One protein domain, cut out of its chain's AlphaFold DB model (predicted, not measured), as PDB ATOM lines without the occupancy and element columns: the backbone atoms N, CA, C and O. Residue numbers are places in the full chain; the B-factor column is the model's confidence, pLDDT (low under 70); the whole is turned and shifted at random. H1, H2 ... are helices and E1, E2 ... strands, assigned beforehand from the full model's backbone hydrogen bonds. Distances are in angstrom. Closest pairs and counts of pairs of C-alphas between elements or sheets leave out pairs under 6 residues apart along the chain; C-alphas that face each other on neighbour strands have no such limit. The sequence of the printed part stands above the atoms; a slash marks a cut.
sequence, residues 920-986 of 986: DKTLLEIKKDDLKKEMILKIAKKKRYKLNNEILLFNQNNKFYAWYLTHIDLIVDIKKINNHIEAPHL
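Overview. This is residues 920 to 986 of the 986 residues of an uncharacterized protein of Fluviispira multicolorata (UniProt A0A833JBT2). Two layers, helix H1 over one face of a four-stranded sheet, form the body; residues 978 to 986 stick out as a tail. The 67 printed residues include two named helices and four strands, E1, H1, E2, E3, E4, H2, class mixed; the mixed sheet runs E1, E2, E3, E4. It is only just loose, close to compact, radius of gyration of the C-alphas 13.3 A, spanning 46 by 27 by 18 A.

Arrangement. E1, residues 920 to 927, H1, 933 to 943, and E2, 946 to 954, form a strand-helix-strand unit, parallel neighbours with a helix between, its crossover right-handed; N 923 and O 946 are 2.8 A apart. H1 is over E1 and E2, only just not E3 with 2 C-alphas, at a height of 9.1 A over the sheet; the closest C-alphas of H1 and E2, Ala 940 and Lys 946, are 6.6 A apart. E2, E3, 960 to 965, and E4, 970 to 973, make a meander of two antiparallel hairpins; N 951 and O 964, and N 963 and O 972, are 2.9 A apart. H2, 974 to 981, only grazes the sheet. In H1 and H2 every O i to N i+4 pair is within hydrogen-bond range.

Along the chain. E1 begins at C-alpha 920 (0.823, 33.337, -28.486) and spans 21.1 A; H2 ends at C-alpha 981 (-8.252, 56.451, -0.950).

Size, cuts and confidence. The printed part has no cut; its links are tight. Residues 976 to 986 have pLDDT under 70.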
ATOM      1  N   ASP A 920       0.902  32.096 -29.249       84.31
ATOM      2  CA  ASP A 920       0.823  33.337 -28.486       84.31
ATOM      3  C   ASP A 920      -0.327  33.297 -27.470       84.31
ATOM      4  O   ASP A 920      -1.430  33.803 -27.701       84.31
ATOM      5  N   LYS A 921      -0.054  32.636 -26.341       91.12
ATOM      6  CA  LYS A 921      -0.988  32.475 -25.225       91.12
ATOM      7  C   LYS A 921      -0.664  33.500 -24.152       91.12
ATOM      8  O   LYS A 921       0.431  33.478 -23.590       91.12
ATOM      9  N   THR A 922      -1.609  34.381 -23.860       92.25
ATOM     10  CA  THR A 922      -1.438  35.465 -22.892       92.25
ATOM     11  C   THR A 922      -2.282  35.193 -21.656       92.25
ATOM     12  O   THR A 922      -3.485  34.981 -21.768       92.25
ATOM     13  N   LEU A 923      -1.663  35.195 -20.479       92.31
ATOM     14  CA  LEU A 923      -2.346  35.060 -19.198       92.31
ATOM     15  C   LEU A 923      -3.078  36.360 -18.861       92.31
ATOM     16  O   LEU A 923      -2.444  37.413 -18.804       92.31
ATOM     17  N   LEU A 924      -4.389  36.261 -18.641       89.25
ATOM     18  CA  LEU A 924      -5.265  37.384 -18.309       89.25
ATOM     19  C   LEU A 924      -5.664  37.378 -16.834       89.25
ATOM     20  O   LEU A 924      -5.628  38.421 -16.188       89.25
ATOM     21  N   GLU A 925      -6.016  36.211 -16.289       90.44
ATOM     22  CA  GLU A 925      -6.541  36.113 -14.924       90.44
ATOM     23  C   GLU A 925      -6.044  34.869 -14.188       90.44
ATOM     24  O   GLU A 925      -5.743  33.832 -14.797       90.44
ATOM     25  N   ILE A 926      -5.992  34.970 -12.857       89.75
ATOM     26  CA  ILE A 926      -5.708  33.850 -11.962       89.75
ATOM     27  C   ILE A 926      -6.693  33.844 -10.787       89.75
ATOM     28  O   ILE A 926      -6.753  34.790 -10.006       89.75
ATOM     29  N   LYS A 927      -7.406  32.732 -10.630       86.31
ATOM     30  CA  LYS A 927      -8.362  32.430  -9.561       86.31
ATOM     31  C   LYS A 927      -7.693  31.546  -8.498       86.31
ATOM     32  O   LYS A 927      -7.888  30.331  -8.485       86.31
ATOM     33  N   LYS A 928      -6.836  32.129  -7.647       84.38
ATOM     34  CA  LYS A 928      -6.235  31.464  -6.470       84.38
ATOM     35  C   LYS A 928      -5.994  32.441  -5.320       84.38
ATOM     36  O   LYS A 928      -5.622  33.599  -5.529       84.38
ATOM     37  N   ASP A 929      -6.125  31.918  -4.106       79.19
ATOM     38  CA  ASP A 929      -5.836  32.654  -2.875       79.19
ATOM     39  C   ASP A 929      -4.327  32.851  -2.672       79.19
ATOM     40  O   ASP A 929      -3.521  32.001  -3.058       79.19
ATOM     41  N   ASP A 930      -3.960  33.976  -2.053       71.62
ATOM     42  CA  ASP A 930      -2.611  34.295  -1.563       71.62
ATOM     43  C   ASP A 930      -1.467  34.114  -2.583       71.62
ATOM     44  O   ASP A 930      -0.357  33.668  -2.261       71.62
ATOM     45  N   LEU A 931      -1.705  34.499  -3.842       81.31
ATOM     46  CA  LEU A 931      -0.688  34.445  -4.893       81.31
ATOM     47  C   LEU A 931       0.439  35.454  -4.650       81.31
ATOM     48  O   LEU A 931       0.257  36.668  -4.725       81.31
ATOM     49  N   LYS A 932       1.656  34.939  -4.458       82.81
ATOM     50  CA  LYS A 932       2.882  35.749  -4.476       82.81
ATOM     51  C   LYS A 932       3.358  35.980  -5.912       82.81
ATOM     52  O   LYS A 932       3.261  35.080  -6.749       82.81
ATOM     53  N   LYS A 933       3.978  37.136  -6.181       81.00
ATOM     54  CA  LYS A 933       4.505  37.499  -7.514       81.00
ATOM     55  C   LYS A 933       5.408  36.424  -8.137       81.00
ATOM     56  O   LYS A 933       5.267  36.072  -9.303       81.00
ATOM     57  N   GLU A 934       6.275  35.821  -7.325       83.88
ATOM     58  CA  GLU A 934       7.210  34.768  -7.742       83.88
ATOM     59  C   GLU A 934       6.479  33.527  -8.269       83.88
ATOM     60  O   GLU A 934       6.952  32.860  -9.191       83.88
ATOM     61  N   MET A 935       5.302  33.227  -7.712       84.06
ATOM     62  CA  MET A 935       4.471  32.116  -8.161       84.06
ATOM     63  C   MET A 935       3.844  32.414  -9.521       84.06
ATOM     64  O   MET A 935       3.857  31.534 -10.379       84.06
ATOM     65  N   ILE A 936       3.369  33.642  -9.752       86.12
ATOM     66  CA  ILE A 936       2.792  34.071 -11.037       86.12
ATOM     67  C   ILE A 936       3.832  33.933 -12.157       86.12
ATOM     68  O   ILE A 936       3.581  33.268 -13.164       86.12
ATOM     69  N   LEU A 937       5.042  34.462 -11.939       85.88
ATOM     70  CA  LEU A 937       6.153  34.362 -12.892       85.88
ATOM     71  C   LEU A 937       6.557  32.903 -13.156       85.88
ATOM     72  O   LEU A 937       6.778  32.503 -14.304       85.88
ATOM     73  N   LYS A 938       6.617  32.074 -12.107       86.75
ATOM     74  CA  LYS A 938       6.942  30.645 -12.225       86.75
ATOM     75  C   LYS A 938       5.871  29.875 -12.998       86.75
ATOM     76  O   LYS A 938       6.218  29.006 -13.798       86.75
ATOM     77  N   ILE A 939       4.594  30.190 -12.785       84.44
ATOM     78  CA  ILE A 939       3.460  29.592 -13.502       84.44
ATOM     79  C   ILE A 939       3.531  29.953 -14.984       84.44
ATOM     80  O   ILE A 939       3.532  29.046 -15.818       84.44
ATOM     81  N   ALA A 940       3.664  31.242 -15.306       85.69
ATOM     82  CA  ALA A 940       3.748  31.710 -16.686       85.69
ATOM     83  C   ALA A 940       4.933  31.075 -17.424       85.69
ATOM     84  O   ALA A 940       4.765  30.542 -18.520       85.69
ATOM     85  N   LYS A 941       6.108  30.991 -16.782       87.50
ATOM     86  CA  LYS A 941       7.284  30.318 -17.351       87.50
ATOM     87  C   LYS A 941       7.067  28.816 -17.553       87.50
ATOM     88  O   LYS A 941       7.406  28.293 -18.611       87.50
ATOM     89  N   LYS A 942       6.489  28.114 -16.568       86.94
ATOM     90  CA  LYS A 942       6.226  26.663 -16.646       86.94
ATOM     91  C   LYS A 942       5.222  26.323 -17.750       86.94
ATOM     92  O   LYS A 942       5.400  25.326 -18.440       86.94
ATOM     93  N   LYS A 943       4.174  27.135 -17.902       84.00
ATOM     94  CA  LYS A 943       3.091  26.935 -18.877       84.00
ATOM     95  C   LYS A 943       3.346  27.624 -20.227       84.00
ATOM     96  O   LYS A 943       2.563  27.436 -21.149       84.00
ATOM     97  N   ARG A 944       4.458  28.361 -20.364       87.75
ATOM     98  CA  ARG A 944       4.832  29.152 -21.554       87.75
ATOM     99  C   ARG A 944       3.783  30.208 -21.933       87.75
ATOM    100  O   ARG A 944       3.520  30.424 -23.111       87.75
ATOM    101  N   TYR A 945       3.192  30.863 -20.937       91.00
ATOM    102  CA  TYR A 945       2.282  31.985 -21.159       91.00
ATOM    103  C   TYR A 945       3.056  33.301 -21.175       91.00
ATOM    104  O   TYR A 945       3.935  33.523 -20.338       91.00
ATOM    105  N   LYS A 946       2.698  34.196 -22.095       90.81
ATOM    106  CA  LYS A 946       3.046  35.612 -21.986       90.81
ATOM    107  C   LYS A 946       2.190  36.247 -20.897       90.81
ATOM    108  O   LYS A 946       1.055  35.834 -20.672       90.81
ATOM    109  N   LEU A 947       2.735  37.237 -20.211       88.12
ATOM    110  CA  LEU A 947       1.996  37.990 -19.208       88.12
ATOM    111  C   LEU A 947       1.331  39.184 -19.897       88.12
ATOM    112  O   LEU A 947       1.998  39.889 -20.652       88.12
ATOM    113  N   ASN A 948       0.040  39.404 -19.652       86.88
ATOM    114  CA  ASN A 948      -0.616  40.639 -20.077       86.88
ATOM    115  C   ASN A 948      -0.064  41.840 -19.290       86.88
ATOM    116  O   ASN A 948       0.505  41.657 -18.218       86.88
ATOM    117  N   ASN A 949      -0.261  43.071 -19.771       85.62
ATOM    118  CA  ASN A 949       0.142  44.277 -19.026       85.62
ATOM    119  C   ASN A 949      -0.492  44.331 -17.627       85.62
ATOM    120  O   ASN A 949       0.126  44.817 -16.675       85.62
ATOM    121  N   GLU A 950      -1.701  43.783 -17.529       85.75
ATOM    122  CA  GLU A 950      -2.495  43.686 -16.316       85.75
ATOM    123  C   GLU A 950      -3.048  42.266 -16.204       85.75
ATOM    124  O   GLU A 950      -3.711  41.773 -17.123       85.75
ATOM    125  N   ILE A 951      -2.756  41.601 -15.086       89.31
ATOM    126  CA  ILE A 951      -3.321  40.292 -14.751       89.31
ATOM    127  C   ILE A 951      -4.249  40.457 -13.555       89.31
ATOM    128  O   ILE A 951      -3.836  40.963 -12.510       89.31
ATOM    129  N   LEU A 952      -5.491  40.009 -13.697       87.44
ATOM    130  CA  LEU A 952      -6.496  40.097 -12.644       87.44
ATOM    131  C   LEU A 952      -6.365  38.916 -11.677       87.44
ATOM    132  O   LEU A 952      -6.264  37.760 -12.099       87.44
ATOM    133  N   LEU A 953      -6.368  39.198 -10.375       88.56
ATOM    134  CA  LEU A 953      -6.267  38.193  -9.322       88.56
ATOM    135  C   LEU A 953      -7.596  38.079  -8.574       88.56
ATOM    136  O   LEU A 953      -8.112  39.049  -8.008       88.56
ATOM    137  N   PHE A 954      -8.127  36.863  -8.561       82.94
ATOM    138  CA  PHE A 954      -9.378  36.493  -7.916       82.94
ATOM    139  C   PHE A 954      -9.124  35.426  -6.859       82.94
ATOM    140  O   PHE A 954      -8.262  34.560  -7.020       82.94
ATOM    141  N   ASN A 955      -9.874  35.490  -5.765       82.56
ATOM    142  CA  ASN A 955      -9.838  34.464  -4.732       82.56
ATOM    143  C   ASN A 955     -10.633  33.221  -5.190       82.56
ATOM    144  O   ASN A 955     -11.297  33.250  -6.228       82.56
ATOM    145  N   GLN A 956     -10.603  32.133  -4.419       78.06
ATOM    146  CA  GLN A 956     -11.324  30.891  -4.755       78.06
ATOM    147  C   GLN A 956     -12.850  31.065  -4.886       78.06
ATOM    148  O   GLN A 956     -13.505  30.254  -5.531       78.06
ATOM    149  N   ASN A 957     -13.409  32.150  -4.343       79.06
ATOM    150  CA  ASN A 957     -14.828  32.498  -4.448       79.06
ATOM    151  C   ASN A 957     -15.126  33.446  -5.629       79.06
ATOM    152  O   ASN A 957     -16.145  34.136  -5.608       79.06
ATOM    153  N   ASN A 958     -14.234  33.545  -6.625       75.62
ATOM    154  CA  ASN A 958     -14.326  34.478  -7.760       75.62
ATOM    155  C   ASN A 958     -14.444  35.960  -7.357       75.62
ATOM    156  O   ASN A 958     -14.919  36.791  -8.132       75.62
ATOM    157  N   LYS A 959     -13.990  36.335  -6.156       79.06
ATOM    158  CA  LYS A 959     -13.929  37.737  -5.741       79.06
ATOM    159  C   LYS A 959     -12.594  38.332  -6.162       79.06
ATOM    160  O   LYS A 959     -11.535  37.882  -5.723       79.06
ATOM    161  N   PHE A 960     -12.670  39.364  -6.989       82.06
ATOM    162  CA  PHE A 960     -11.524  40.158  -7.401       82.06
ATOM    163  C   PHE A 960     -10.854  40.803  -6.177       82.06
ATOM    164  O   PHE A 960     -11.549  41.377  -5.333       82.06
ATOM    165  N   TYR A 961      -9.529  40.684  -6.045       84.56
ATOM    166  CA  TYR A 961      -8.799  41.246  -4.899       84.56
ATOM    167  C   TYR A 961      -7.542  42.038  -5.263       84.56
ATOM    168  O   TYR A 961      -7.123  42.865  -4.455       84.56
ATOM    169  N   ALA A 962      -6.939  41.832  -6.437       85.75
ATOM    170  CA  ALA A 962      -5.729  42.558  -6.816       85.75
ATOM    171  C   ALA A 962      -5.469  42.569  -8.329       85.75
ATOM    172  O   ALA A 962      -5.897  41.674  -9.054       85.75
ATOM    173  N   TRP A 963      -4.675  43.541  -8.779       86.38
ATOM    174  CA  TRP A 963      -4.026  43.534 -10.093       86.38
ATOM    175  C   TRP A 963      -2.561  43.143  -9.949       86.38
ATOM    176  O   TRP A 963      -1.890  43.604  -9.032       86.38
ATOM    177  N   TYR A 964      -2.028  42.368 -10.885       88.12
ATOM    178  CA  TYR A 964      -0.589  42.274 -11.101       88.12
ATOM    179  C   TYR A 964      -0.211  43.072 -12.352       88.12
ATOM    180  O   TYR A 964      -0.563  42.699 -13.472       88.12
ATOM    181  N   LEU A 965       0.486  44.187 -12.136       86.12
ATOM    182  CA  LEU A 965       0.966  45.099 -13.168       86.12
ATOM    183  C   LEU A 965       2.370  44.670 -13.589       86.12
ATOM    184  O   LEU A 965       3.349  44.864 -12.867       86.12
ATOM    185  N   THR A 966       2.471  44.053 -14.761       84.75
ATOM    186  CA  THR A 966       3.672  43.306 -15.169       84.75
ATOM    187  C   THR A 966       4.817  44.206 -15.613       84.75
ATOM    188  O   THR A 966       5.978  43.864 -15.411       84.75
ATOM    189  N   HIS A 967       4.498  45.385 -16.148       82.75
ATOM    190  CA  HIS A 967       5.467  46.387 -16.596       82.75
ATOM    191  C   HIS A 967       6.294  46.995 -15.449       82.75
ATOM    192  O   HIS A 967       7.408  47.459 -15.680       82.75
ATOM    193  N   ILE A 968       5.767  46.969 -14.222       85.06
ATOM    194  CA  ILE A 968       6.415  47.498 -13.008       85.06
ATOM    195  C   ILE A 968       6.606  46.426 -11.919       85.06
ATOM    196  O   ILE A 968       6.998  46.753 -10.803       85.06
ATOM    197  N   ASP A 969       6.331  45.152 -12.234       83.69
ATOM    198  CA  ASP A 969       6.406  43.993 -11.325       83.69
ATOM    199  C   ASP A 969       5.728  44.222  -9.954       83.69
ATOM    200  O   ASP A 969       6.278  43.900  -8.895       83.69
ATOM    201  N   LEU A 970       4.514  44.786  -9.962       85.00
ATOM    202  CA  LEU A 970       3.796  45.185  -8.747       85.00
ATOM    203  C   LEU A 970       2.432  44.496  -8.638       85.00
ATOM    204  O   LEU A 970       1.627  44.554  -9.562       85.00
ATOM    205  N   ILE A 971       2.150  43.888  -7.478       85.25
ATOM    206  CA  ILE A 971       0.789  43.468  -7.115       85.25
ATOM    207  C   ILE A 971       0.118  44.607  -6.350       85.25
ATOM    208  O   ILE A 971       0.582  45.004  -5.278       85.25
ATOM    209  N   VAL A 972      -0.985  45.102  -6.893       83.31
ATOM    210  CA  VAL A 972      -1.795  46.170  -6.321       83.31
ATOM    211  C   VAL A 972      -3.058  45.558  -5.718       83.31
ATOM    212  O   VAL A 972      -3.981  45.178  -6.432       83.31
ATOM    213  N   ASP A 973      -3.073  45.429  -4.391       81.06
ATOM    214  CA  ASP A 973      -4.212  44.916  -3.621       81.06
ATOM    215  C   ASP A 973      -5.291  45.999  -3.476       81.06
ATOM    216  O   ASP A 973      -5.012  47.104  -3.000       81.06
ATOM    217  N   ILE A 974      -6.532  45.674  -3.841       73.19
ATOM    218  CA  ILE A 974      -7.685  46.581  -3.745       73.19
ATOM    219  C   ILE A 974      -7.890  47.071  -2.314       73.19
ATOM    220  O   ILE A 974      -8.234  48.230  -2.110       73.19
ATOM    221  N   LYS A 975      -7.651  46.230  -1.299       71.62
ATOM    222  CA  LYS A 975      -7.781  46.646   0.106       71.62
ATOM    223  C   LYS A 975      -6.753  47.712   0.472       71.62
ATOM    224  O   LYS A 975      -7.066  48.616   1.236       71.62
ATOM    225  N   LYS A 976      -5.538  47.635  -0.081       66.69
ATOM    226  CA  LYS A 976      -4.497  48.653   0.140       66.69
ATOM    227  C   LYS A 976      -4.794  49.945  -0.613       66.69
ATOM    228  O   LYS A 976      -4.523  51.008  -0.069       66.69
ATOM    229  N   ILE A 977      -5.379  49.856  -1.810       62.03
ATOM    230  CA  ILE A 977      -5.863  51.026  -2.554       62.03
ATOM    231  C   ILE A 977      -6.999  51.710  -1.791       62.03
ATOM    232  O   ILE A 977      -6.909  52.904  -1.536       62.03
ATOM    233  N   ASN A 978      -8.023  50.966  -1.362       54.81
ATOM    234  CA  ASN A 978      -9.146  51.527  -0.607       54.81
ATOM    235  C   ASN A 978      -8.674  52.178   0.702       54.81
ATOM    236  O   ASN A 978      -9.084  53.292   0.999       54.81
ATOM    237  N   ASN A 979      -7.716  51.569   1.410       53.69
ATOM    238  CA  ASN A 979      -7.104  52.165   2.603       53.69
ATOM    239  C   ASN A 979      -6.228  53.407   2.316       53.69
ATOM    240  O   ASN A 979      -5.896  54.127   3.250       53.69
ATOM    241  N   HIS A 980      -5.804  53.650   1.069       52.22
ATOM    242  CA  HIS A 980      -5.102  54.875   0.650       52.22
ATOM    243  C   HIS A 980      -6.050  55.941   0.084       52.22
ATOM    244  O   HIS A 980      -5.750  57.122   0.200       52.22
ATOM    245  N   ILE A 981      -7.189  55.543  -0.491       49.06
ATOM    246  CA  ILE A 981      -8.252  56.451  -0.950       49.06
ATOM    247  C   ILE A 981      -9.083  56.962   0.241       49.06
ATOM    248  O   ILE A 981      -9.534  58.102   0.228       49.06
ATOM    249  N   GLU A 982      -9.242  56.153   1.293       43.41
ATOM    250  CA  GLU A 982      -9.916  56.535   2.544       43.41
ATOM    251  C   GLU A 982      -8.969  57.139   3.601       43.41
ATOM    252  O   GLU A 982      -9.425  57.517   4.679       43.41
ATOM    253  N   ALA A 983      -7.666  57.267   3.320       38.25
ATOM    254  CA  ALA A 983      -6.739  57.988   4.194       38.25
ATOM    255  C   ALA A 983      -6.819  59.501   3.908       38.25
ATOM    256  O   ALA A 983      -6.410  59.936   2.830       38.25
ATOM    257  N   PRO A 984      -7.306  60.335   4.847       47.25
ATOM    258  CA  PRO A 984      -7.350  61.773   4.651       47.25
ATOM    259  C   PRO A 984      -5.954  62.338   4.913       47.25
ATOM    260  O   PRO A 984      -5.559  62.501   6.067       47.25
ATOM    261  N   HIS A 985      -5.199  62.670   3.870       43.44
ATOM    262  CA  HIS A 985      -4.089  63.605   4.025       43.44
ATOM    263  C   HIS A 985      -4.095  64.674   2.930       43.44
ATOM    264  O   HIS A 985      -3.760  64.390   1.782       43.44
ATOM    265  N   LEU A 986      -4.386  65.892   3.422       34.81
ATOM    266  CA  LEU A 986      -4.314  67.245   2.846       34.81
ATOM    267  C   LEU A 986      -5.525  67.748   2.058       34.81
ATOM    268  O   LEU A 986      -5.730  67.326   0.902       34.81
TER     269      LEU A 986